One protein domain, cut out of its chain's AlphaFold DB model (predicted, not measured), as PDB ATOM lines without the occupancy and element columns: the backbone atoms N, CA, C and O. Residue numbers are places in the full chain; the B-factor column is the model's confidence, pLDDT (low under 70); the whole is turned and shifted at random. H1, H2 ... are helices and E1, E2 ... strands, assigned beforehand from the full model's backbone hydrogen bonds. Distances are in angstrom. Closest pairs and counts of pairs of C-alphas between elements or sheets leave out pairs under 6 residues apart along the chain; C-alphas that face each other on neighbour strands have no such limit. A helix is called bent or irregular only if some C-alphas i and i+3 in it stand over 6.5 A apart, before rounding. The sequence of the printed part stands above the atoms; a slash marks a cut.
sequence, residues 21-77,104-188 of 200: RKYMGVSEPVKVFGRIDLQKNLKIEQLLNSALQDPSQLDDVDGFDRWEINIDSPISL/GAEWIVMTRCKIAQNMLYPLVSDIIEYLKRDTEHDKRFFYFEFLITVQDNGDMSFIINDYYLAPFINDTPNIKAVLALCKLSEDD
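Overview. This is residues 21 to 77 and 104 to 188 of the 200 residues of an uncharacterized protein of Hanseniaspora valbyensis NRRL Y-1626 (UniProt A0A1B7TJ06). A five-stranded sheet is curled like part of a small barrel and bent back on itself, with E1 and E4 facing E3 and E2 and E5 as the hinge. H3 packs along one side, over E4, with H1 and the short H2 beyond it; H4 packs by E1 and E2, far from H3. The printed part has 142 residues, in the order E1 H1 H2 E2 E3 H3 E4 E5 H4; the mixed sheet runs E1 E4 E5 E3 E2, and the class is mixed helices and strands. It is compact, with a radius of gyration of the C-alphas of 15.7 A and spans of 47 by 37 by 21 A.

Along the chain. Find C-alpha 30 at (9.487, -18.929, -6.283), where E1, residues 30 to 37, begins. E4 is residues 141 to 152, 28.8 A, E5 156 to 165, E3 105 to 115, and E2 67 to 76, 28.5 A. H1 is residues 42 to 53, H2 55 to 58, and H3 117 to 133, 24.7 A. H4, residues 175 to 186, ends at (12.764, -10.459, -12.887).

Arrangement. In this folded sheet, one sheet in two leaves that face each other, look first at antiparallel E1 and E4, with N 32 and O 146 2.8 A apart. The hairpin E4 and E5 has N 147 and O 162 at 2.8 A; parallel E5 and E3 have N 114 and O 158 at 2.8 A; antiparallel E3 and E2 have N 75 and O 106 at 2.7 A. The closest C-alphas of edge strands E1 and E2, Gly 34 and Ser 73, are 4.4 A apart. H3 is on the sheet at a height of 9.6 A, along E4 at 4 degrees on the local plane; its closest C-alphas to E4 are Ile 127 and Phe 142, 7.2 A. H1 touches H3 with a steep tilt of 62 degrees, closest at the C-alphas of Leu 48 and Val 124, 6.1 A, on H3's side through residues 124 to 128 alone. H1 and H2 touch only at the corner, and only just, with 3 pairs of C-alphas within 8 A. H4 is on the sheet at a height of 4.8 A, over none of its strands, but only just, with 2 C-alphas falling on E2; Pro 74 and Ile 175 are its closest C-alphas to E2, 6.8 A. Every O i to N i+4 pair is within hydrogen-bond range in H1 and H4, and 12 of 13 in H3; H2 is too short for one.

Size, cuts and confidence. The farthest C-alphas, of Gln 53 and Asp 188, are 48.0 A apart. Residues 78 to 103 are not printed; C-alphas 77 and 104 are 4.9 A apart across the cut. Of the links printed whole, none is long. The mean pLDDT of the printed part is 80.8; it is under 70 at residues 58 to 66, 104, 134 to 138, 167 to 171 and 187 to 188.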
ATOM      1  N   ARG A  21      18.405 -21.267 -11.345       86.06
ATOM      2  CA  ARG A  21      19.763 -21.335 -10.767       86.06
ATOM      3  C   ARG A  21      20.157 -20.076  -9.997       86.06
ATOM      4  O   ARG A  21      20.927 -20.177  -9.051       86.06
ATOM      5  N   LYS A  22      19.609 -18.909 -10.354       86.88
ATOM      6  CA  LYS A  22      19.853 -17.646  -9.634       86.88
ATOM      7  C   LYS A  22      19.303 -17.673  -8.199       86.88
ATOM      8  O   LYS A  22      19.705 -16.848  -7.391       86.88
ATOM      9  N   TYR A  23      18.399 -18.607  -7.903       86.00
ATOM     10  CA  TYR A  23      17.725 -18.758  -6.613       86.00
ATOM     11  C   TYR A  23      18.305 -19.906  -5.771       86.00
ATOM     12  O   TYR A  23      17.754 -20.247  -4.730       86.00
ATOM     13  N   MET A  24      19.421 -20.511  -6.193       84.75
ATOM     14  CA  MET A  24      20.133 -21.493  -5.369       84.75
ATOM     15  C   MET A  24      20.614 -20.849  -4.063       84.75
ATOM     16  O   MET A  24      21.222 -19.781  -4.079       84.75
ATOM     17  N   GLY A  25      20.327 -21.497  -2.931       77.69
ATOM     18  CA  GLY A  25      20.676 -20.986  -1.601       77.69
ATOM     19  C   GLY A  25      19.776 -19.851  -1.097       77.69
ATOM     20  O   GLY A  25      19.969 -19.375   0.021       77.69
ATOM     21  N   VAL A  26      18.774 -19.437  -1.881       81.12
ATOM     22  CA  VAL A  26      17.733 -18.500  -1.446       81.12
ATOM     23  C   VAL A  26      16.627 -19.292  -0.750       81.12
ATOM     24  O   VAL A  26      16.100 -20.254  -1.304       81.12
ATOM     25  N   SER A  27      16.282 -18.907   0.481       75.06
ATOM     26  CA  SER A  27      15.242 -19.588   1.267       75.06
ATOM     27  C   SER A  27      13.824 -19.264   0.797       75.06
ATOM     28  O   SER A  27      12.917 -20.070   0.998       75.06
ATOM     29  N   GLU A  28      13.628 -18.100   0.177       82.50
ATOM     30  CA  GLU A  28      12.333 -17.677  -0.350       82.50
ATOM     31  C   GLU A  28      11.922 -18.576  -1.533       82.50
ATOM     32  O   GLU A  28      12.685 -18.701  -2.496       82.50
ATOM     33  N   PRO A  29      10.734 -19.207  -1.488       86.50
ATOM     34  CA  PRO A  29      10.206 -19.950  -2.627       86.50
ATOM     35  C   PRO A  29      10.013 -19.051  -3.859       86.50
ATOM     36  O   PRO A  29       9.977 -17.830  -3.755       86.50
ATOM     37  N   VAL A  30       9.835 -19.634  -5.039       87.56
ATOM     38  CA  VAL A  30       9.487 -18.929  -6.283       87.56
ATOM     39  C   VAL A  30       8.386 -19.672  -7.020       87.56
ATOM     40  O   VAL A  30       8.281 -20.893  -6.926       87.56
ATOM     41  N   LYS A  31       7.562 -18.945  -7.769       89.44
ATOM     42  CA  LYS A  31       6.502 -19.524  -8.592       89.44
ATOM     43  C   LYS A  31       7.060 -19.971  -9.937       89.44
ATOM     44  O   LYS A  31       7.727 -19.198 -10.623       89.44
ATOM     45  N   VAL A  32       6.747 -21.194 -10.342       90.88
ATOM     46  CA  VAL A  32       7.133 -21.778 -11.625       90.88
ATOM     47  C   VAL A  32       5.883 -22.283 -12.318       90.88
ATOM     48  O   VAL A  32       5.217 -23.189 -11.826       90.88
ATOM     49  N   PHE A  33       5.582 -21.726 -13.487       91.25
ATOM     50  CA  PHE A  33       4.598 -22.343 -14.364       91.25
ATOM     51  C   PHE A  33       5.199 -23.601 -14.986       91.25
ATOM     52  O   PHE A  33       6.312 -23.572 -15.527       91.25
ATOM     53  N   GLY A  34       4.456 -24.696 -14.922       91.81
ATOM     54  CA  GLY A  34       4.884 -25.958 -15.488       91.81
ATOM     55  C   GLY A  34       3.721 -26.848 -15.878       91.81
ATOM     56  O   GLY A  34       2.558 -26.555 -15.606       91.81
ATOM     57  N   ARG A  35       4.046 -27.959 -16.528       91.56
ATOM     58  CA  ARG A  35       3.095 -29.028 -16.812       91.56
ATOM     59  C   ARG A  35       3.636 -30.376 -16.363       91.56
ATOM     60  O   ARG A  35       4.835 -30.642 -16.474       91.56
ATOM     61  N   ILE A  36       2.735 -31.231 -15.902       91.12
ATOM     62  CA  ILE A  36       2.988 -32.649 -15.680       91.12
ATOM     63  C   ILE A  36       2.589 -33.382 -16.958       91.12
ATOM     64  O   ILE A  36       1.437 -33.332 -17.383       91.12
ATOM     65  N   ASP A  37       3.568 -34.040 -17.574       90.31
ATOM     66  CA  ASP A  37       3.368 -35.022 -18.639       90.31
ATOM     67  C   ASP A  37       3.309 -36.412 -17.997       90.31
ATOM     68  O   ASP A  37       4.303 -36.842 -17.394       90.31
ATOM     69  N   LEU A  38       2.172 -37.106 -18.107       86.19
ATOM     70  CA  LEU A  38       1.994 -38.433 -17.500       86.19
ATOM     71  C   LEU A  38       3.014 -39.452 -18.025       86.19
ATOM     72  O   LEU A  38       3.570 -40.209 -17.232       86.19
ATOM     73  N   GLN A  39       3.395 -39.380 -19.307       86.06
ATOM     74  CA  GLN A  39       4.380 -40.303 -19.891       86.06
ATOM     75  C   GLN A  39       5.779 -40.148 -19.281       86.06
ATOM     76  O   GLN A  39       6.568 -41.092 -19.257       86.06
ATOM     77  N   LYS A  40       6.111 -38.951 -18.779       89.31
ATOM     78  CA  LYS A  40       7.375 -38.678 -18.076       89.31
ATOM     79  C   LYS A  40       7.280 -38.953 -16.574       89.31
ATOM     80  O   LYS A  40       8.299 -38.898 -15.888       89.31
ATOM     81  N   ASN A  41       6.080 -39.229 -16.063       88.44
ATOM     82  CA  ASN A  41       5.758 -39.375 -14.647       88.44
ATOM     83  C   ASN A  41       5.017 -40.696 -14.379       88.44
ATOM     84  O   ASN A  41       3.956 -40.709 -13.760       88.44
ATOM     85  N   LEU A  42       5.609 -41.819 -14.796       84.44
ATOM     86  CA  LEU A  42       4.985 -43.153 -14.748       84.44
ATOM     87  C   LEU A  42       4.402 -43.529 -13.378       84.44
ATOM     88  O   LEU A  42       3.360 -44.169 -13.308       84.44
ATOM     89  N   LYS A  43       5.046 -43.130 -12.273       85.31
ATOM     90  CA  LYS A  43       4.518 -43.414 -10.930       85.31
ATOM     91  C   LYS A  43       3.234 -42.632 -10.627       85.31
ATOM     92  O   LYS A  43       2.352 -43.164  -9.963       85.31
ATOM     93  N   ILE A  44       3.129 -41.389 -11.109       86.31
ATOM     94  CA  ILE A  44       1.904 -40.583 -10.988       86.31
ATOM     95  C   ILE A  44       0.815 -41.190 -11.863       86.31
ATOM     96  O   ILE A  44      -0.307 -41.334 -11.406       86.31
ATOM     97  N   GLU A  45       1.146 -41.591 -13.091       85.69
ATOM     98  CA  GLU A  45       0.207 -42.256 -14.000       85.69
ATOM     99  C   GLU A  45      -0.337 -43.565 -13.404       85.69
ATOM    100  O   GLU A  45      -1.538 -43.816 -13.438       85.69
ATOM    101  N   GLN A  46       0.524 -44.384 -12.796       85.75
ATOM    102  CA  GLN A  46       0.109 -45.598 -12.088       85.75
ATOM    103  C   GLN A  46      -0.806 -45.282 -10.903       85.75
ATOM    104  O   GLN A  46      -1.864 -45.892 -10.781       85.75
ATOM    105  N   LEU A  47      -0.424 -44.317 -10.059       85.44
ATOM    106  CA  LEU A  47      -1.233 -43.893  -8.916       85.44
ATOM    107  C   LEU A  47      -2.595 -43.342  -9.363       85.44
ATOM    108  O   LEU A  47      -3.615 -43.684  -8.772       85.44
ATOM    109  N   LEU A  48      -2.617 -42.554 -10.438       87.19
ATOM    110  CA  LEU A  48      -3.824 -42.026 -11.065       87.19
ATOM    111  C   LEU A  48      -4.739 -43.158 -11.543       87.19
ATOM    112  O   LEU A  48      -5.918 -43.176 -11.204       87.19
ATOM    113  N   ASN A  49      -4.200 -44.124 -12.288       85.44
ATOM    114  CA  ASN A  49      -4.967 -45.256 -12.807       85.44
ATOM    115  C   ASN A  49      -5.541 -46.136 -11.689       85.44
ATOM    116  O   ASN A  49      -6.697 -46.550 -11.776       85.44
ATOM    117  N   SER A  50      -4.769 -46.384 -10.627       85.44
ATOM    118  CA  SER A  50      -5.258 -47.100  -9.445       85.44
ATOM    119  C   SER A  50      -6.369 -46.320  -8.738       85.44
ATOM    120  O   SER A  50      -7.427 -46.880  -8.466       85.44
ATOM    121  N   ALA A  51      -6.178 -45.015  -8.515       84.12
ATOM    122  CA  ALA A  51      -7.159 -44.155  -7.851       84.12
ATOM    123  C   ALA A  51      -8.451 -43.951  -8.667       84.12
ATOM    124  O   ALA A  51      -9.520 -43.738  -8.096       84.12
ATOM    125  N   LEU A  52      -8.380 -44.035 -10.001       84.19
ATOM    126  CA  LEU A  52      -9.556 -44.020 -10.878       84.19
ATOM    127  C   LEU A  52     -10.422 -45.281 -10.720       84.19
ATOM    128  O   LEU A  52     -11.636 -45.202 -10.896       84.19
ATOM    129  N   GLN A  53      -9.812 -46.427 -10.406       85.31
ATOM    130  CA  GLN A  53     -10.515 -47.697 -10.194       85.31
ATOM    131  C   GLN A  53     -11.007 -47.848  -8.750       85.31
ATOM    132  O   GLN A  53     -12.121 -48.321  -8.526       85.31
ATOM    133  N   ASP A  54     -10.190 -47.427  -7.787       83.69
ATOM    134  CA  ASP A  54     -10.472 -47.476  -6.358       83.69
ATOM    135  C   ASP A  54      -9.947 -46.198  -5.673       83.69
ATOM    136  O   ASP A  54      -8.750 -46.088  -5.395       83.69
ATOM    137  N   PRO A  55     -10.825 -45.221  -5.374       80.00
ATOM    138  CA  PRO A  55     -10.425 -43.962  -4.749       80.00
ATOM    139  C   PRO A  55      -9.749 -44.117  -3.382       80.00
ATOM    140  O   PRO A  55      -8.968 -43.247  -3.003       80.00
ATOM    141  N   SER A  56     -10.008 -45.215  -2.660       78.75
ATOM    142  CA  SER A  56      -9.415 -45.462  -1.338       78.75
ATOM    143  C   SER A  56      -7.909 -45.746  -1.393       78.75
ATOM    144  O   SER A  56      -7.219 -45.621  -0.388       78.75
ATOM    145  N   GLN A  57      -7.356 -46.022  -2.582       73.00
ATOM    146  CA  GLN A  57      -5.910 -46.141  -2.797       73.00
ATOM    147  C   GLN A  57      -5.148 -44.848  -2.477       73.00
ATOM    148  O   GLN A  57      -3.948 -44.895  -2.217       73.00
ATOM    149  N   LEU A  58      -5.812 -43.686  -2.492       69.69
ATOM    150  CA  LEU A  58      -5.202 -42.431  -2.046       69.69
ATOM    151  C   LEU A  58      -5.100 -42.343  -0.512       69.69
ATOM    152  O   LEU A  58      -4.287 -41.566  -0.020       69.69
ATOM    153  N   ASP A  59      -5.859 -43.159   0.228       64.12
ATOM    154  CA  ASP A  59      -5.882 -43.180   1.694       64.12
ATOM    155  C   ASP A  59      -4.863 -44.177   2.302       64.12
ATOM    156  O   ASP A  59      -4.535 -44.056   3.479       64.12
ATOM    157  N   ASP A  60      -4.336 -45.137   1.519       54.75
ATOM    158  CA  ASP A  60      -3.561 -46.307   2.004       54.75
ATOM    159  C   ASP A  60      -2.066 -46.323   1.590       54.75
ATOM    160  O   ASP A  60      -1.392 -47.347   1.664       54.75
ATOM    161  N   VAL A  61      -1.488 -45.200   1.134       54.78
ATOM    162  CA  VAL A  61      -0.057 -45.159   0.714       54.78
ATOM    163  C   VAL A  61       0.884 -44.739   1.850       54.78
ATOM    164  O   VAL A  61       1.945 -44.166   1.607       54.78
ATOM    165  N   ASP A  62       0.520 -44.998   3.105       47.41
ATOM    166  CA  ASP A  62       1.353 -44.686   4.272       47.41
ATOM    167  C   ASP A  62       2.662 -45.502   4.233       47.41
ATOM    168  O   ASP A  62       2.675 -46.710   4.477       47.41
ATOM    169  N   GLY A  63       3.791 -44.853   3.909       50.84
ATOM    170  CA  GLY A  63       5.112 -45.481   4.059       50.84
ATOM    171  C   GLY A  63       6.242 -45.085   3.104       50.84
ATOM    172  O   GLY A  63       7.329 -45.643   3.247       50.84
ATOM    173  N   PHE A  64       6.066 -44.155   2.157       48.31
ATOM    174  CA  PHE A  64       7.140 -43.809   1.211       48.31
ATOM    175  C   PHE A  64       7.580 -42.346   1.286       48.31
ATOM    176  O   PHE A  64       7.024 -41.451   0.651       48.31
ATOM    177  N   ASP A  65       8.679 -42.136   2.012       50.62
ATOM    178  CA  ASP A  65       9.433 -40.891   2.001       50.62
ATOM    179  C   ASP A  65       9.934 -40.557   0.581       50.62
ATOM    180  O   ASP A  65      10.736 -41.284  -0.009       50.62
ATOM    181  N   ARG A  66       9.535 -39.364   0.112       64.81
ATOM    182  CA  ARG A  66      10.091 -38.578  -1.013       64.81
ATOM    183  C   ARG A  66       9.667 -39.033  -2.412       64.81
ATOM    184  O   ARG A  66      10.424 -39.655  -3.156       64.81
ATOM    185  N   TRP A  67       8.473 -38.604  -2.811       80.38
ATOM    186  CA  TRP A  67       8.067 -38.608  -4.213       80.38
ATOM    187  C   TRP A  67       8.844 -37.560  -5.007       80.38
ATOM    188  O   TRP A  67       9.009 -36.423  -4.564       80.38
ATOM    189  N   GLU A  68       9.297 -37.949  -6.195       88.44
ATOM    190  CA  GLU A  68       9.895 -37.048  -7.175       88.44
ATOM    191  C   GLU A  68       9.039 -37.040  -8.435       88.44
ATOM    192  O   GLU A  68       8.681 -38.100  -8.959       88.44
ATOM    193  N   ILE A  69       8.732 -35.840  -8.915       90.62
ATOM    194  CA  ILE A  69       7.984 -35.610 -10.144       90.62
ATOM    195  C   ILE A  69       8.846 -34.826 -11.137       90.62
ATOM    196  O   ILE A  69       9.734 -34.055 -10.762       90.62
ATOM    197  N   ASN A  70       8.588 -35.039 -12.420       93.94
ATOM    198  CA  ASN A  70       9.158 -34.273 -13.514       93.94
ATOM    199  C   ASN A  70       8.186 -33.161 -13.904       93.94
ATOM    200  O   ASN A  70       7.028 -33.439 -14.229       93.94
ATOM    201  N   ILE A  71       8.675 -31.922 -13.912       93.81
ATOM    202  CA  ILE A  71       7.909 -30.741 -14.322       93.81
ATOM    203  C   ILE A  71       8.513 -30.205 -15.613       93.81
ATOM    204  O   ILE A  71       9.671 -29.799 -15.643       93.81
ATOM    205  N   ASP A  72       7.733 -30.162 -16.685       92.62
ATOM    206  CA  ASP A  72       8.113 -29.422 -17.885       92.62
ATOM    207  C   ASP A  72       7.843 -27.930 -17.628       92.62
ATOM    208  O   ASP A  72       6.695 -27.556 -17.406       92.62
ATOM    209  N   SER A  73       8.856 -27.063 -17.687       92.25
ATOM    210  CA  SER A  73       8.697 -25.603 -17.560       92.25
ATOM    211  C   SER A  73       9.084 -24.907 -18.870       92.25
ATOM    212  O   SER A  73      10.053 -25.326 -19.517       92.25
ATOM    213  N   PRO A  74       8.339 -23.875 -19.308       90.44
ATOM    214  CA  PRO A  74       8.646 -23.181 -20.544       90.44
ATOM    215  C   PRO A  74       9.892 -22.310 -20.375       90.44
ATOM    216  O   PRO A  74      10.116 -21.704 -19.328       90.44
ATOM    217  N   ILE A  75      10.682 -22.192 -21.433       88.44
ATOM    218  CA  ILE A  75      11.894 -21.380 -21.498       88.44
ATOM    219  C   ILE A  75      11.918 -20.545 -22.772       88.44
ATOM    220  O   ILE A  75      11.353 -20.942 -23.790       88.44
ATOM    221  N   SER A  76      12.604 -19.401 -22.731       83.69
ATOM    222  CA  SER A  76      12.831 -18.588 -23.926       83.69
ATOM    223  C   SER A  76      14.074 -19.087 -24.658       83.69
ATOM    224  O   SER A  76      15.153 -19.203 -24.071       83.69
ATOM    225  N   LEU A  77      13.970 -19.327 -25.961       77.00
ATOM    226  CA  LEU A  77      15.139 -19.557 -26.801       77.00
ATOM    227  C   LEU A  77      15.880 -18.234 -27.022       77.00
ATOM    228  O   LEU A  77      15.275 -17.211 -27.339       77.00
ATOM    229  N   GLY A 104      10.514 -19.261 -30.566       65.69
ATOM    230  CA  GLY A 104      11.125 -18.634 -29.397       65.69
ATOM    231  C   GLY A 104      10.831 -19.269 -28.034       65.69
ATOM    232  O   GLY A 104      11.400 -18.782 -27.058       65.69
ATOM    233  N   ALA A 105      10.011 -20.323 -27.927       74.56
ATOM    234  CA  ALA A 105       9.723 -20.978 -26.642       74.56
ATOM    235  C   ALA A 105       9.848 -22.510 -26.699       74.56
ATOM    236  O   ALA A 105       9.317 -23.147 -27.604       74.56
ATOM    237  N   GLU A 106      10.504 -23.098 -25.698       85.06
ATOM    238  CA  GLU A 106      10.676 -24.552 -25.544       85.06
ATOM    239  C   GLU A 106      10.266 -25.014 -24.146       85.06
ATOM    240  O   GLU A 106      10.200 -24.211 -23.222       85.06
ATOM    241  N   TRP A 107      10.021 -26.313 -23.974       88.44
ATOM    242  CA  TRP A 107       9.803 -26.924 -22.663       88.44
ATOM    243  C   TRP A 107      11.059 -27.668 -22.226       88.44
ATOM    244  O   TRP A 107      11.510 -28.575 -22.926       88.44
ATOM    245  N   ILE A 108      11.595 -27.328 -21.055       90.00
ATOM    246  CA  ILE A 108      12.685 -28.079 -20.428       90.00
ATOM    247  C   ILE A 108      12.152 -28.886 -19.248       90.00
ATOM    248  O   ILE A 108      11.302 -28.415 -18.493       90.00
ATOM    249  N   VAL A 109      12.670 -30.101 -19.085       92.06
ATOM    250  CA  VAL A 109      12.309 -30.971 -17.965       92.06
ATOM    251  C   VAL A 109      13.105 -30.564 -16.727       92.06
ATOM    252  O   VAL A 109      14.334 -30.649 -16.709       92.06
ATOM    253  N   MET A 110      12.401 -30.164 -15.677       92.50
ATOM    254  CA  MET A 110      12.918 -30.069 -14.318       92.50
ATOM    255  C   MET A 110      12.772 -31.437 -13.650       92.50
ATOM    256  O   MET A 110      11.663 -31.878 -13.340       92.50
ATOM    257  N   THR A 111      13.895 -32.122 -13.455       89.31
ATOM    258  CA  THR A 111      13.952 -33.408 -12.751       89.31
ATOM    259  C   THR A 111      14.175 -33.197 -11.253       89.31
ATOM    260  O   THR A 111      14.582 -32.115 -10.827       89.31
ATOM    261  N   ARG A 112      13.926 -34.236 -10.441       87.94
ATOM    262  CA  ARG A 112      14.128 -34.211  -8.977       87.94
ATOM    263  C   ARG A 112      13.292 -33.137  -8.265       87.94
ATOM    264  O   ARG A 112      13.762 -32.508  -7.311       87.94
ATOM    265  N   CYS A 113      12.060 -32.911  -8.731       91.81
ATOM    266  CA  CYS A 113      11.107 -32.064  -8.021       91.81
ATOM    267  C   CYS A 113      10.444 -32.887  -6.919       91.81
ATOM    268  O   CYS A 113       9.586 -33.725  -7.185       91.81
ATOM    269  N   LYS A 114      10.888 -32.680  -5.682       90.56
ATOM    270  CA  LYS A 114      10.382 -33.370  -4.501       90.56
ATOM    271  C   LYS A 114       9.036 -32.785  -4.107       90.56
ATOM    272  O   LYS A 114       8.930 -31.575  -3.910       90.56
ATOM    273  N   ILE A 115       8.043 -33.648  -3.945       87.56
ATOM    274  CA  ILE A 115       6.711 -33.292  -3.458       87.56
ATOM    275  C   ILE A 115       6.407 -34.100  -2.200       87.56
ATOM    276  O   ILE A 115       6.694 -35.298  -2.132       87.56
ATOM    277  N   ALA A 116       5.868 -33.437  -1.177       82.12
ATOM    278  CA  ALA A 116       5.426 -34.135   0.019       82.12
ATOM    279  C   ALA A 116       4.157 -34.941  -0.290       82.12
ATOM    280  O   ALA A 116       3.304 -34.523  -1.073       82.12
ATOM    281  N   GLN A 117       4.033 -36.110   0.328       77.56
ATOM    282  CA  GLN A 117       2.949 -37.051   0.052       77.56
ATOM    283  C   GLN A 117       1.559 -36.454   0.312       77.56
ATOM    284  O   GLN A 117       0.651 -36.628  -0.497       77.56
ATOM    285  N   ASN A 118       1.422 -35.661   1.376       78.69
ATOM    286  CA  ASN A 118       0.193 -34.935   1.697       78.69
ATOM    287  C   ASN A 118      -0.227 -33.920   0.614       78.69
ATOM    288  O   ASN A 118      -1.385 -33.522   0.603       78.69
ATOM    289  N   MET A 119       0.677 -33.508  -0.284       84.06
ATOM    290  CA  MET A 119       0.358 -32.682  -1.459       84.06
ATOM    291  C   MET A 119       0.169 -33.500  -2.735       84.06
ATOM    292  O   MET A 119      -0.585 -33.087  -3.615       84.06
ATOM    293  N   LEU A 120       0.806 -34.668  -2.837       84.88
ATOM    294  CA  LEU A 120       0.654 -35.548  -3.991       84.88
ATOM    295  C   LEU A 120      -0.787 -36.052  -4.144       84.88
ATOM    296  O   LEU A 120      -1.283 -36.095  -5.265       84.88
ATOM    297  N   TYR A 121      -1.470 -36.417  -3.052       81.75
ATOM    298  CA  TYR A 121      -2.847 -36.914  -3.167       81.75
ATOM    299  C   TYR A 121      -3.836 -35.852  -3.620       81.75
ATOM    300  O   TYR A 121      -4.569 -36.135  -4.567       81.75
ATOM    301  N   PRO A 122      -3.846 -34.639  -3.030       86.56
ATOM    302  CA  PRO A 122      -4.615 -33.541  -3.594       86.56
ATOM    303  C   PRO A 122      -4.289 -33.323  -5.076       86.56
ATOM    304  O   PRO A 122      -5.209 -33.184  -5.868       86.56
ATOM    305  N   LEU A 123      -3.013 -33.421  -5.481       88.69
ATOM    306  CA  LEU A 123      -2.615 -33.185  -6.873       88.69
ATOM    307  C   LEU A 123      -3.216 -34.228  -7.816       88.69
ATOM    308  O   LEU A 123      -3.736 -33.890  -8.878       88.69
ATOM    309  N   VAL A 124      -3.158 -35.506  -7.437       88.50
ATOM    310  CA  VAL A 124      -3.776 -36.591  -8.209       88.50
ATOM    311  C   VAL A 124      -5.299 -36.453  -8.208       88.50
ATOM    312  O   VAL A 124      -5.925 -36.653  -9.246       88.50
ATOM    313  N   SER A 125      -5.900 -36.071  -7.079       86.56
ATOM    314  CA  SER A 125      -7.343 -35.833  -6.968       86.56
ATOM    315  C   SER A 125      -7.812 -34.713  -7.902       86.56
ATOM    316  O   SER A 125      -8.774 -34.904  -8.647       86.56
ATOM    317  N   ASP A 126      -7.076 -33.602  -7.954       87.19
ATOM    318  CA  ASP A 126      -7.329 -32.471  -8.847       87.19
ATOM    319  C   ASP A 126      -7.220 -32.884 -10.324       87.19
ATOM    320  O   ASP A 126      -8.065 -32.512 -11.142       87.19
ATOM    321  N   ILE A 127      -6.228 -33.715 -10.680       87.38
ATOM    322  CA  ILE A 127      -6.098 -34.296 -12.030       87.38
ATOM    323  C   ILE A 127      -7.318 -35.163 -12.377       87.38
ATOM    324  O   ILE A 127      -7.861 -35.047 -13.476       87.38
ATOM    325  N   ILE A 128      -7.777 -36.015 -11.452       85.44
ATOM    326  CA  ILE A 128      -8.971 -36.856 -11.644       85.44
ATOM    327  C   ILE A 128     -10.214 -35.988 -11.839       85.44
ATOM    328  O   ILE A 128     -11.029 -36.267 -12.719       85.44
ATOM    329  N   GLU A 129     -10.391 -34.953 -11.019       84.69
ATOM    330  CA  GLU A 129     -11.522 -34.038 -11.146       84.69
ATOM    331  C   GLU A 129     -11.493 -33.300 -12.487       84.69
ATOM    332  O   GLU A 129     -12.525 -33.187 -13.153       84.69
ATOM    333  N   TYR A 130     -10.311 -32.869 -12.924       80.56
ATOM    334  CA  TYR A 130     -10.125 -32.242 -14.224       80.56
ATOM    335  C   TYR A 130     -10.496 -33.186 -15.379       80.56
ATOM    336  O   TYR A 130     -11.271 -32.804 -16.253       80.56
ATOM    337  N   LEU A 131     -10.037 -34.442 -15.339       80.38
ATOM    338  CA  LEU A 131     -10.385 -35.474 -16.325       80.38
ATOM    339  C   LEU A 131     -11.885 -35.806 -16.352       80.38
ATOM    340  O   LEU A 131     -12.434 -36.109 -17.406       80.38
ATOM    341  N   LYS A 132     -12.580 -35.733 -15.209       78.88
ATOM    342  CA  LYS A 132     -14.038 -35.945 -15.146       78.88
ATOM    343  C   LYS A 132     -14.831 -34.822 -15.809       78.88
ATOM    344  O   LYS A 132     -15.933 -35.070 -16.293       78.88
ATOM    345  N   ARG A 133     -14.319 -33.590 -15.765       73.56
ATOM    346  CA  ARG A 133     -14.984 -32.411 -16.340       73.56
ATOM    347  C   ARG A 133     -14.790 -32.314 -17.848       73.56
ATOM    348  O   ARG A 133     -15.648 -31.744 -18.513       73.56
ATOM    349  N   ASP A 134     -13.700 -32.867 -18.365       67.62
ATOM    350  CA  ASP A 134     -13.367 -32.825 -19.783       67.62
ATOM    351  C   ASP A 134     -13.122 -34.231 -20.333       67.62
ATOM    352  O   ASP A 134     -12.007 -34.750 -20.339       67.62
ATOM    353  N   THR A 135     -14.214 -34.858 -20.766       56.69
ATOM    354  CA  THR A 135     -14.222 -36.215 -21.323       56.69
ATOM    355  C   THR A 135     -13.921 -36.257 -22.821       56.69
ATOM    356  O   THR A 135     -13.915 -37.342 -23.398       56.69
ATOM    357  N   GLU A 136     -13.744 -35.107 -23.479       55.25
ATOM    358  CA  GLU A 136     -13.651 -35.037 -24.944       55.25
ATOM    359  C   GLU A 136     -12.205 -35.113 -25.463       55.25
ATOM    360  O   GLU A 136     -11.998 -35.399 -26.643       55.25
ATOM    361  N   HIS A 137     -11.202 -34.939 -24.593       55.56
ATOM    362  CA  HIS A 137      -9.793 -34.864 -24.987       55.56
ATOM    363  C   HIS A 137      -8.934 -35.847 -24.178       55.56
ATOM    364  O   HIS A 137      -8.994 -35.886 -22.951       55.56
ATOM    365  N   ASP A 138      -8.090 -36.626 -24.862       58.12
ATOM    366  CA  ASP A 138      -7.060 -37.456 -24.224       58.12
ATOM    367  C   ASP A 138      -5.956 -36.543 -23.661       58.12
ATOM    368  O   ASP A 138      -4.986 -36.177 -24.339       58.12
ATOM    369  N   LYS A 139      -6.168 -36.049 -22.436       71.69
ATOM    370  CA  LYS A 139      -5.296 -35.049 -21.820       71.69
ATOM    371  C   LYS A 139      -4.052 -35.700 -21.240       71.69
ATOM    372  O   LYS A 139      -4.016 -36.172 -20.110       71.69
ATOM    373  N   ARG A 140      -2.978 -35.633 -22.023       78.62
ATOM    374  CA  ARG A 140      -1.624 -36.022 -21.608       78.62
ATOM    375  C   ARG A 140      -0.964 -35.026 -20.644       78.62
ATOM    376  O   ARG A 140      -0.116 -35.422 -19.842       78.62
ATOM    377  N   PHE A 141      -1.284 -33.738 -20.777       86.50
ATOM    378  CA  PHE A 141      -0.615 -32.648 -20.068       86.50
ATOM    379  C   PHE A 141      -1.565 -31.942 -19.104       86.50
ATOM    380  O   PHE A 141      -2.648 -31.516 -19.500       86.50
ATOM    381  N   PHE A 142      -1.104 -31.738 -17.873       87.56
ATOM    382  CA  PHE A 142      -1.821 -30.993 -16.836       87.56
ATOM    383  C   PHE A 142      -0.965 -29.815 -16.397       87.56
ATOM    384  O   PHE A 142       0.215 -29.998 -16.098       87.56
ATOM    385  N   TYR A 143      -1.528 -28.611 -16.403       89.00
ATOM    386  CA  TYR A 143      -0.781 -27.378 -16.180       89.00
ATOM    387  C   TYR A 143      -0.974 -26.860 -14.760       89.00
ATOM    388  O   TYR A 143      -2.082 -26.878 -14.230       89.00
ATOM    389  N   PHE A 144       0.104 -26.359 -14.169       89.88
ATOM    390  CA  PHE A 144       0.127 -25.912 -12.785       89.88
ATOM    391  C   PHE A 144       1.020 -24.680 -12.614       89.88
ATOM    392  O   PHE A 144       1.999 -24.486 -13.341       89.88
ATOM    393  N   GLU A 145       0.723 -23.885 -11.592       90.06
ATOM    394  CA  GLU A 145       1.683 -22.973 -10.972       90.06
ATOM    395  C   GLU A 145       2.234 -23.646  -9.710       90.06
ATOM    396  O   GLU A 145       1.492 -23.906  -8.769       90.06
ATOM    397  N   PHE A 146       3.530 -23.955  -9.689       91.00
ATOM    398  CA  PHE A 146       4.201 -24.575  -8.547       91.00
ATOM    399  C   PHE A 146       4.942 -23.529  -7.720       91.00
ATOM    400  O   PHE A 146       5.680 -22.716  -8.275       91.00
ATOM    401  N   LEU A 147       4.826 -23.588  -6.397       90.81
ATOM    402  CA  LEU A 147       5.655 -22.817  -5.478       90.81
ATOM    403  C   LEU A 147       6.862 -23.665  -5.069       90.81
ATOM    404  O   LEU A 147       6.712 -24.667  -4.375       90.81
ATOM    405  N   ILE A 148       8.064 -23.284  -5.501       91.00
ATOM    406  CA  ILE A 148       9.267 -24.121  -5.418       91.00
ATOM    407  C   ILE A 148      10.399 -23.415  -4.671       91.00
ATOM    408  O   ILE A 148      10.720 -22.270  -4.966       91.00
ATOM    409  N   THR A 149      11.080 -24.126  -3.772       90.19
ATOM    410  CA  THR A 149      12.395 -23.723  -3.246       90.19
ATOM    411  C   THR A 149      13.500 -24.492  -3.965       90.19
ATOM    412  O   THR A 149      13.421 -25.712  -4.127       90.19
ATOM    413  N   VAL A 150      14.552 -23.786  -4.384       89.62
ATOM    414  CA  VAL A 150      15.723 -24.392  -5.030       89.62
ATOM    415  C   VAL A 150      16.751 -24.768  -3.965       89.62
ATOM    416  O   VAL A 150      17.290 -23.903  -3.279       89.62
ATOM    417  N   GLN A 151      17.045 -26.060  -3.828       86.38
ATOM    418  CA  GLN A 151      18.067 -26.542  -2.902       86.38
ATOM    419  C   GLN A 151      19.434 -26.643  -3.579       86.38
ATOM    420  O   GLN A 151      19.544 -27.137  -4.704       86.38
ATOM    421  N   ASP A 152      20.472 -26.244  -2.845       78.94
ATOM    422  CA  ASP A 152      21.870 -26.452  -3.213       78.94
ATOM    423  C   ASP A 152      22.471 -27.588  -2.376       78.94
ATOM    424  O   ASP A 152      22.939 -27.385  -1.258       78.94
ATOM    425  N   ASN A 153      22.403 -28.807  -2.914       71.12
ATOM    426  CA  ASN A 153      22.945 -30.011  -2.282       71.12
ATOM    427  C   ASN A 153      24.120 -30.590  -3.100       71.12
ATOM    428  O   ASN A 153      24.329 -31.803  -3.105       71.12
ATOM    429  N   GLY A 154      24.837 -29.755  -3.865       71.38
ATOM    430  CA  GLY A 154      25.855 -30.176  -4.842       71.38
ATOM    431  C   GLY A 154      25.289 -30.484  -6.234       71.38
ATOM    432  O   GLY A 154      25.963 -30.238  -7.230       71.38
ATOM    433  N   ASP A 155      24.026 -30.913  -6.301       77.25
ATOM    434  CA  ASP A 155      23.191 -30.920  -7.502       77.25
ATOM    435  C   ASP A 155      21.936 -30.066  -7.268       77.25
ATOM    436  O   ASP A 155      21.397 -30.013  -6.156       77.25
ATOM    437  N   MET A 156      21.424 -29.448  -8.336       81.81
ATOM    438  CA  MET A 156      20.177 -28.687  -8.284       81.81
ATOM    439  C   MET A 156      18.993 -29.637  -8.047       81.81
ATOM    440  O   MET A 156      18.750 -30.548  -8.838       81.81
ATOM    441  N   SER A 157      18.258 -29.421  -6.956       88.88
ATOM    442  CA  SER A 157      16.999 -30.120  -6.664       88.88
ATOM    443  C   SER A 157      15.934 -29.127  -6.221       88.88
ATOM    444  O   SER A 157      16.250 -28.026  -5.765       88.88
ATOM    445  N   PHE A 158      14.669 -29.502  -6.381       90.94
ATOM    446  CA  PHE A 158      13.541 -28.598  -6.191       90.94
ATOM    447  C   PHE A 158      12.620 -29.168  -5.121       90.94
ATOM    448  O   PHE A 158      12.277 -30.346  -5.185       90.94
ATOM    449  N   ILE A 159      12.222 -28.360  -4.144       90.69
ATOM    450  CA  ILE A 159      11.151 -28.712  -3.205       90.69
ATOM    451  C   ILE A 159       9.902 -27.970  -3.636       90.69
ATOM    452  O   ILE A 159       9.910 -26.744  -3.667       90.69
ATOM    453  N   ILE A 160       8.843 -28.711  -3.945       91.12
ATOM    454  CA  ILE A 160       7.508 -28.160  -4.151       91.12
ATOM    455  C   ILE A 160       6.903 -27.934  -2.770       91.12
ATOM    456  O   ILE A 160       6.762 -28.880  -2.000       91.12
ATOM    457  N   ASN A 161       6.590 -26.680  -2.461       88.56
ATOM    458  CA  ASN A 161       5.963 -26.257  -1.211       88.56
ATOM    459  C   ASN A 161       4.445 -26.129  -1.345       88.56
ATOM    460  O   ASN A 161       3.743 -26.282  -0.355       88.56
ATOM    461  N   ASP A 162       3.970 -25.810  -2.549       88.56
ATOM    462  CA  ASP A 162       2.553 -25.687  -2.876       88.56
ATOM    463  C   ASP A 162       2.362 -25.779  -4.398       88.56
ATOM    464  O   ASP A 162       3.330 -25.665  -5.164       88.56
ATOM    465  N   TYR A 163       1.127 -25.966  -4.848       89.75
ATOM    466  CA  TYR A 163       0.768 -25.898  -6.258       89.75
ATOM    467  C   TYR A 163      -0.669 -25.405  -6.451       89.75
ATOM    468  O   TYR A 163      -1.531 -25.546  -5.592       89.75
ATOM    469  N   TYR A 164      -0.930 -24.864  -7.634       87.31
ATOM    470  CA  TYR A 164      -2.263 -24.512  -8.098       87.31
ATOM    471  C   TYR A 164      -2.489 -25.130  -9.475       87.31
ATOM    472  O   TYR A 164      -1.697 -24.890 -10.390       87.31
ATOM    473  N   LEU A 165      -3.541 -25.941  -9.627       84.88
ATOM    474  CA  LEU A 165      -3.979 -26.424 -10.938       84.88
ATOM    475  C   LEU A 165      -4.467 -25.224 -11.752       84.88
ATOM    476  O   LEU A 165      -5.355 -24.509 -11.304       84.88
ATOM    477  N   ALA A 166      -3.900 -25.012 -12.938       78.75
ATOM    478  CA  ALA A 166      -4.291 -23.935 -13.841       78.75
ATOM    479  C   ALA A 166      -5.299 -24.481 -14.873       78.75
ATOM    480  O   ALA A 166      -4.882 -25.133 -15.841       78.75
ATOM    481  N   PRO A 167      -6.619 -24.281 -14.682       66.25
ATOM    482  CA  PRO A 167      -7.625 -24.804 -15.596       66.25
ATOM    483  C   PRO A 167      -7.657 -23.962 -16.877       66.25
ATOM    484  O   PRO A 167      -8.255 -22.890 -16.925       66.25
ATOM    485  N   PHE A 168      -7.038 -24.453 -17.948       66.38
ATOM    486  CA  PHE A 168      -7.139 -23.801 -19.252       66.38
ATOM    487  C   PHE A 168      -8.419 -24.239 -19.963       66.38
ATOM    488  O   PHE A 168      -8.572 -25.404 -20.309       66.38
ATOM    489  N   ILE A 169      -9.311 -23.280 -20.227       53.16
ATOM    490  CA  ILE A 169     -10.592 -23.495 -20.931       53.16
ATOM    491  C   ILE A 169     -10.378 -23.979 -22.381       53.16
ATOM    492  O   ILE A 169     -11.234 -24.661 -22.926       53.16
ATOM    493  N   ASN A 170      -9.229 -23.654 -22.987       54.16
ATOM    494  CA  ASN A 170      -8.910 -23.951 -24.390       54.16
ATOM    495  C   ASN A 170      -7.711 -24.910 -24.557       54.16
ATOM    496  O   ASN A 170      -7.026 -24.847 -25.573       54.16
ATOM    497  N   ASP A 171      -7.409 -25.736 -23.548       60.19
ATOM    498  CA  ASP A 171      -6.395 -26.814 -23.549       60.19
ATOM    499  C   ASP A 171      -4.918 -26.464 -23.801       60.19
ATOM    500  O   ASP A 171      -4.030 -27.276 -23.515       60.19
ATOM    501  N   THR A 172      -4.610 -25.245 -24.240       72.56
ATOM    502  CA  THR A 172      -3.234 -24.802 -24.476       72.56
ATOM    503  C   THR A 172      -2.965 -23.436 -23.845       72.56
ATOM    504  O   THR A 172      -3.553 -22.432 -24.255       72.56
ATOM    505  N   PRO A 173      -2.043 -23.342 -22.870       77.62
ATOM    506  CA  PRO A 173      -1.630 -22.057 -22.321       77.62
ATOM    507  C   PRO A 173      -0.910 -21.199 -23.366       77.62
ATOM    508  O   PRO A 173      -0.124 -21.693 -24.179       77.62
ATOM    509  N   ASN A 174      -1.084 -19.877 -23.280       81.75
ATOM    510  CA  ASN A 174      -0.269 -18.931 -24.037       81.75
ATOM    511  C   ASN A 174       1.134 -18.822 -23.413       81.75
ATOM    512  O   ASN A 174       1.396 -17.990 -22.543       81.75
ATOM    513  N   ILE A 175       2.057 -19.667 -23.876       82.19
ATOM    514  CA  ILE A 175       3.421 -19.753 -23.336       82.19
ATOM    515  C   ILE A 175       4.216 -18.453 -23.493       82.19
ATOM    516  O   ILE A 175       5.006 -18.112 -22.612       82.19
ATOM    517  N   LYS A 176       3.977 -17.676 -24.556       81.00
ATOM    518  CA  LYS A 176       4.623 -16.364 -24.729       81.00
ATOM    519  C   LYS A 176       4.209 -15.397 -23.620       81.00
ATOM    520  O   LYS A 176       5.067 -14.707 -23.072       81.00
ATOM    521  N   ALA A 177       2.927 -15.391 -23.247       80.56
ATOM    522  CA  ALA A 177       2.433 -14.581 -22.136       80.56
ATOM    523  C   ALA A 177       3.052 -15.016 -20.798       80.56
ATOM    524  O   ALA A 177       3.527 -14.168 -20.046       80.56
ATOM    525  N   VAL A 178       3.143 -16.326 -20.537       83.69
ATOM    526  CA  VAL A 178       3.808 -16.861 -19.332       83.69
ATOM    527  C   VAL A 178       5.271 -16.411 -19.255       83.69
ATOM    528  O   VAL A 178       5.712 -15.903 -18.226       83.69
ATOM    529  N   LEU A 179       6.031 -16.541 -20.346       84.88
ATOM    530  CA  LEU A 179       7.439 -16.128 -20.380       84.88
ATOM    531  C   LEU A 179       7.613 -14.613 -20.208       84.88
ATOM    532  O   LEU A 179       8.551 -14.183 -19.533       84.88
ATOM    533  N   ALA A 180       6.709 -13.809 -20.773       81.88
ATOM    534  CA  ALA A 180       6.695 -12.365 -20.565       81.88
ATOM    535  C   ALA A 180       6.445 -12.010 -19.089       81.88
ATOM    536  O   ALA A 180       7.141 -11.149 -18.555       81.88
ATOM    537  N   LEU A 181       5.526 -12.709 -18.410       79.31
ATOM    538  CA  LEU A 181       5.282 -12.532 -16.972       79.31
ATOM    539  C   LEU A 181       6.520 -12.875 -16.133       79.31
ATOM    540  O   LEU A 181       6.853 -12.116 -15.223       79.31
ATOM    541  N   CYS A 182       7.237 -13.959 -16.453       83.44
ATOM    542  CA  CYS A 182       8.492 -14.288 -15.769       83.44
ATOM    543  C   CYS A 182       9.546 -13.189 -15.959       83.44
ATOM    544  O   CYS A 182      10.186 -12.773 -14.999       83.44
ATOM    545  N   LYS A 183       9.697 -12.662 -17.182       82.00
ATOM    546  CA  LYS A 183      10.644 -11.572 -17.458       82.00
ATOM    547  C   LYS A 183      10.294 -10.296 -16.688       82.00
ATOM    548  O   LYS A 183      11.158  -9.720 -16.039       82.00
ATOM    549  N   LEU A 184       9.023  -9.892 -16.708       76.25
ATOM    550  CA  LEU A 184       8.545  -8.728 -15.954       76.25
ATOM    551  C   LEU A 184       8.772  -8.887 -14.445       76.25
ATOM    552  O   LEU A 184       9.075  -7.909 -13.768       76.25
ATOM    553  N   SER A 185       8.644 -10.112 -13.930       75.81
ATOM    554  CA  SER A 185       8.916 -10.424 -12.527       75.81
ATOM    555  C   SER A 185      10.402 -10.348 -12.160       75.81
ATOM    556  O   SER A 185      10.703 -10.150 -10.986       75.81
ATOM    557  N   GLU A 186      11.314 -10.541 -13.113       71.75
ATOM    558  CA  GLU A 186      12.764 -10.459 -12.887       71.75
ATOM    559  C   GLU A 186      13.302  -9.027 -12.970       71.75
ATOM    560  O   GLU A 186      14.286  -8.714 -12.307       71.75
ATOM    561  N   ASP A 187      12.665  -8.151 -13.749       66.81
ATOM    562  CA  ASP A 187      13.169  -6.799 -14.028       66.81
ATOM    563  C   ASP A 187      12.940  -5.784 -12.871       66.81
ATOM    564  O   ASP A 187      13.099  -4.582 -13.084       66.81
ATOM    565  N   ASP A 188      12.544  -6.226 -11.661       57.66
ATOM    566  CA  ASP A 188      12.271  -5.424 -10.433       57.66
ATOM    567  C   ASP A 188      11.360  -4.184 -10.641       57.66
ATOM    568  O   ASP A 188      11.198  -3.305  -9.785       57.66
TER     569      ASP A 188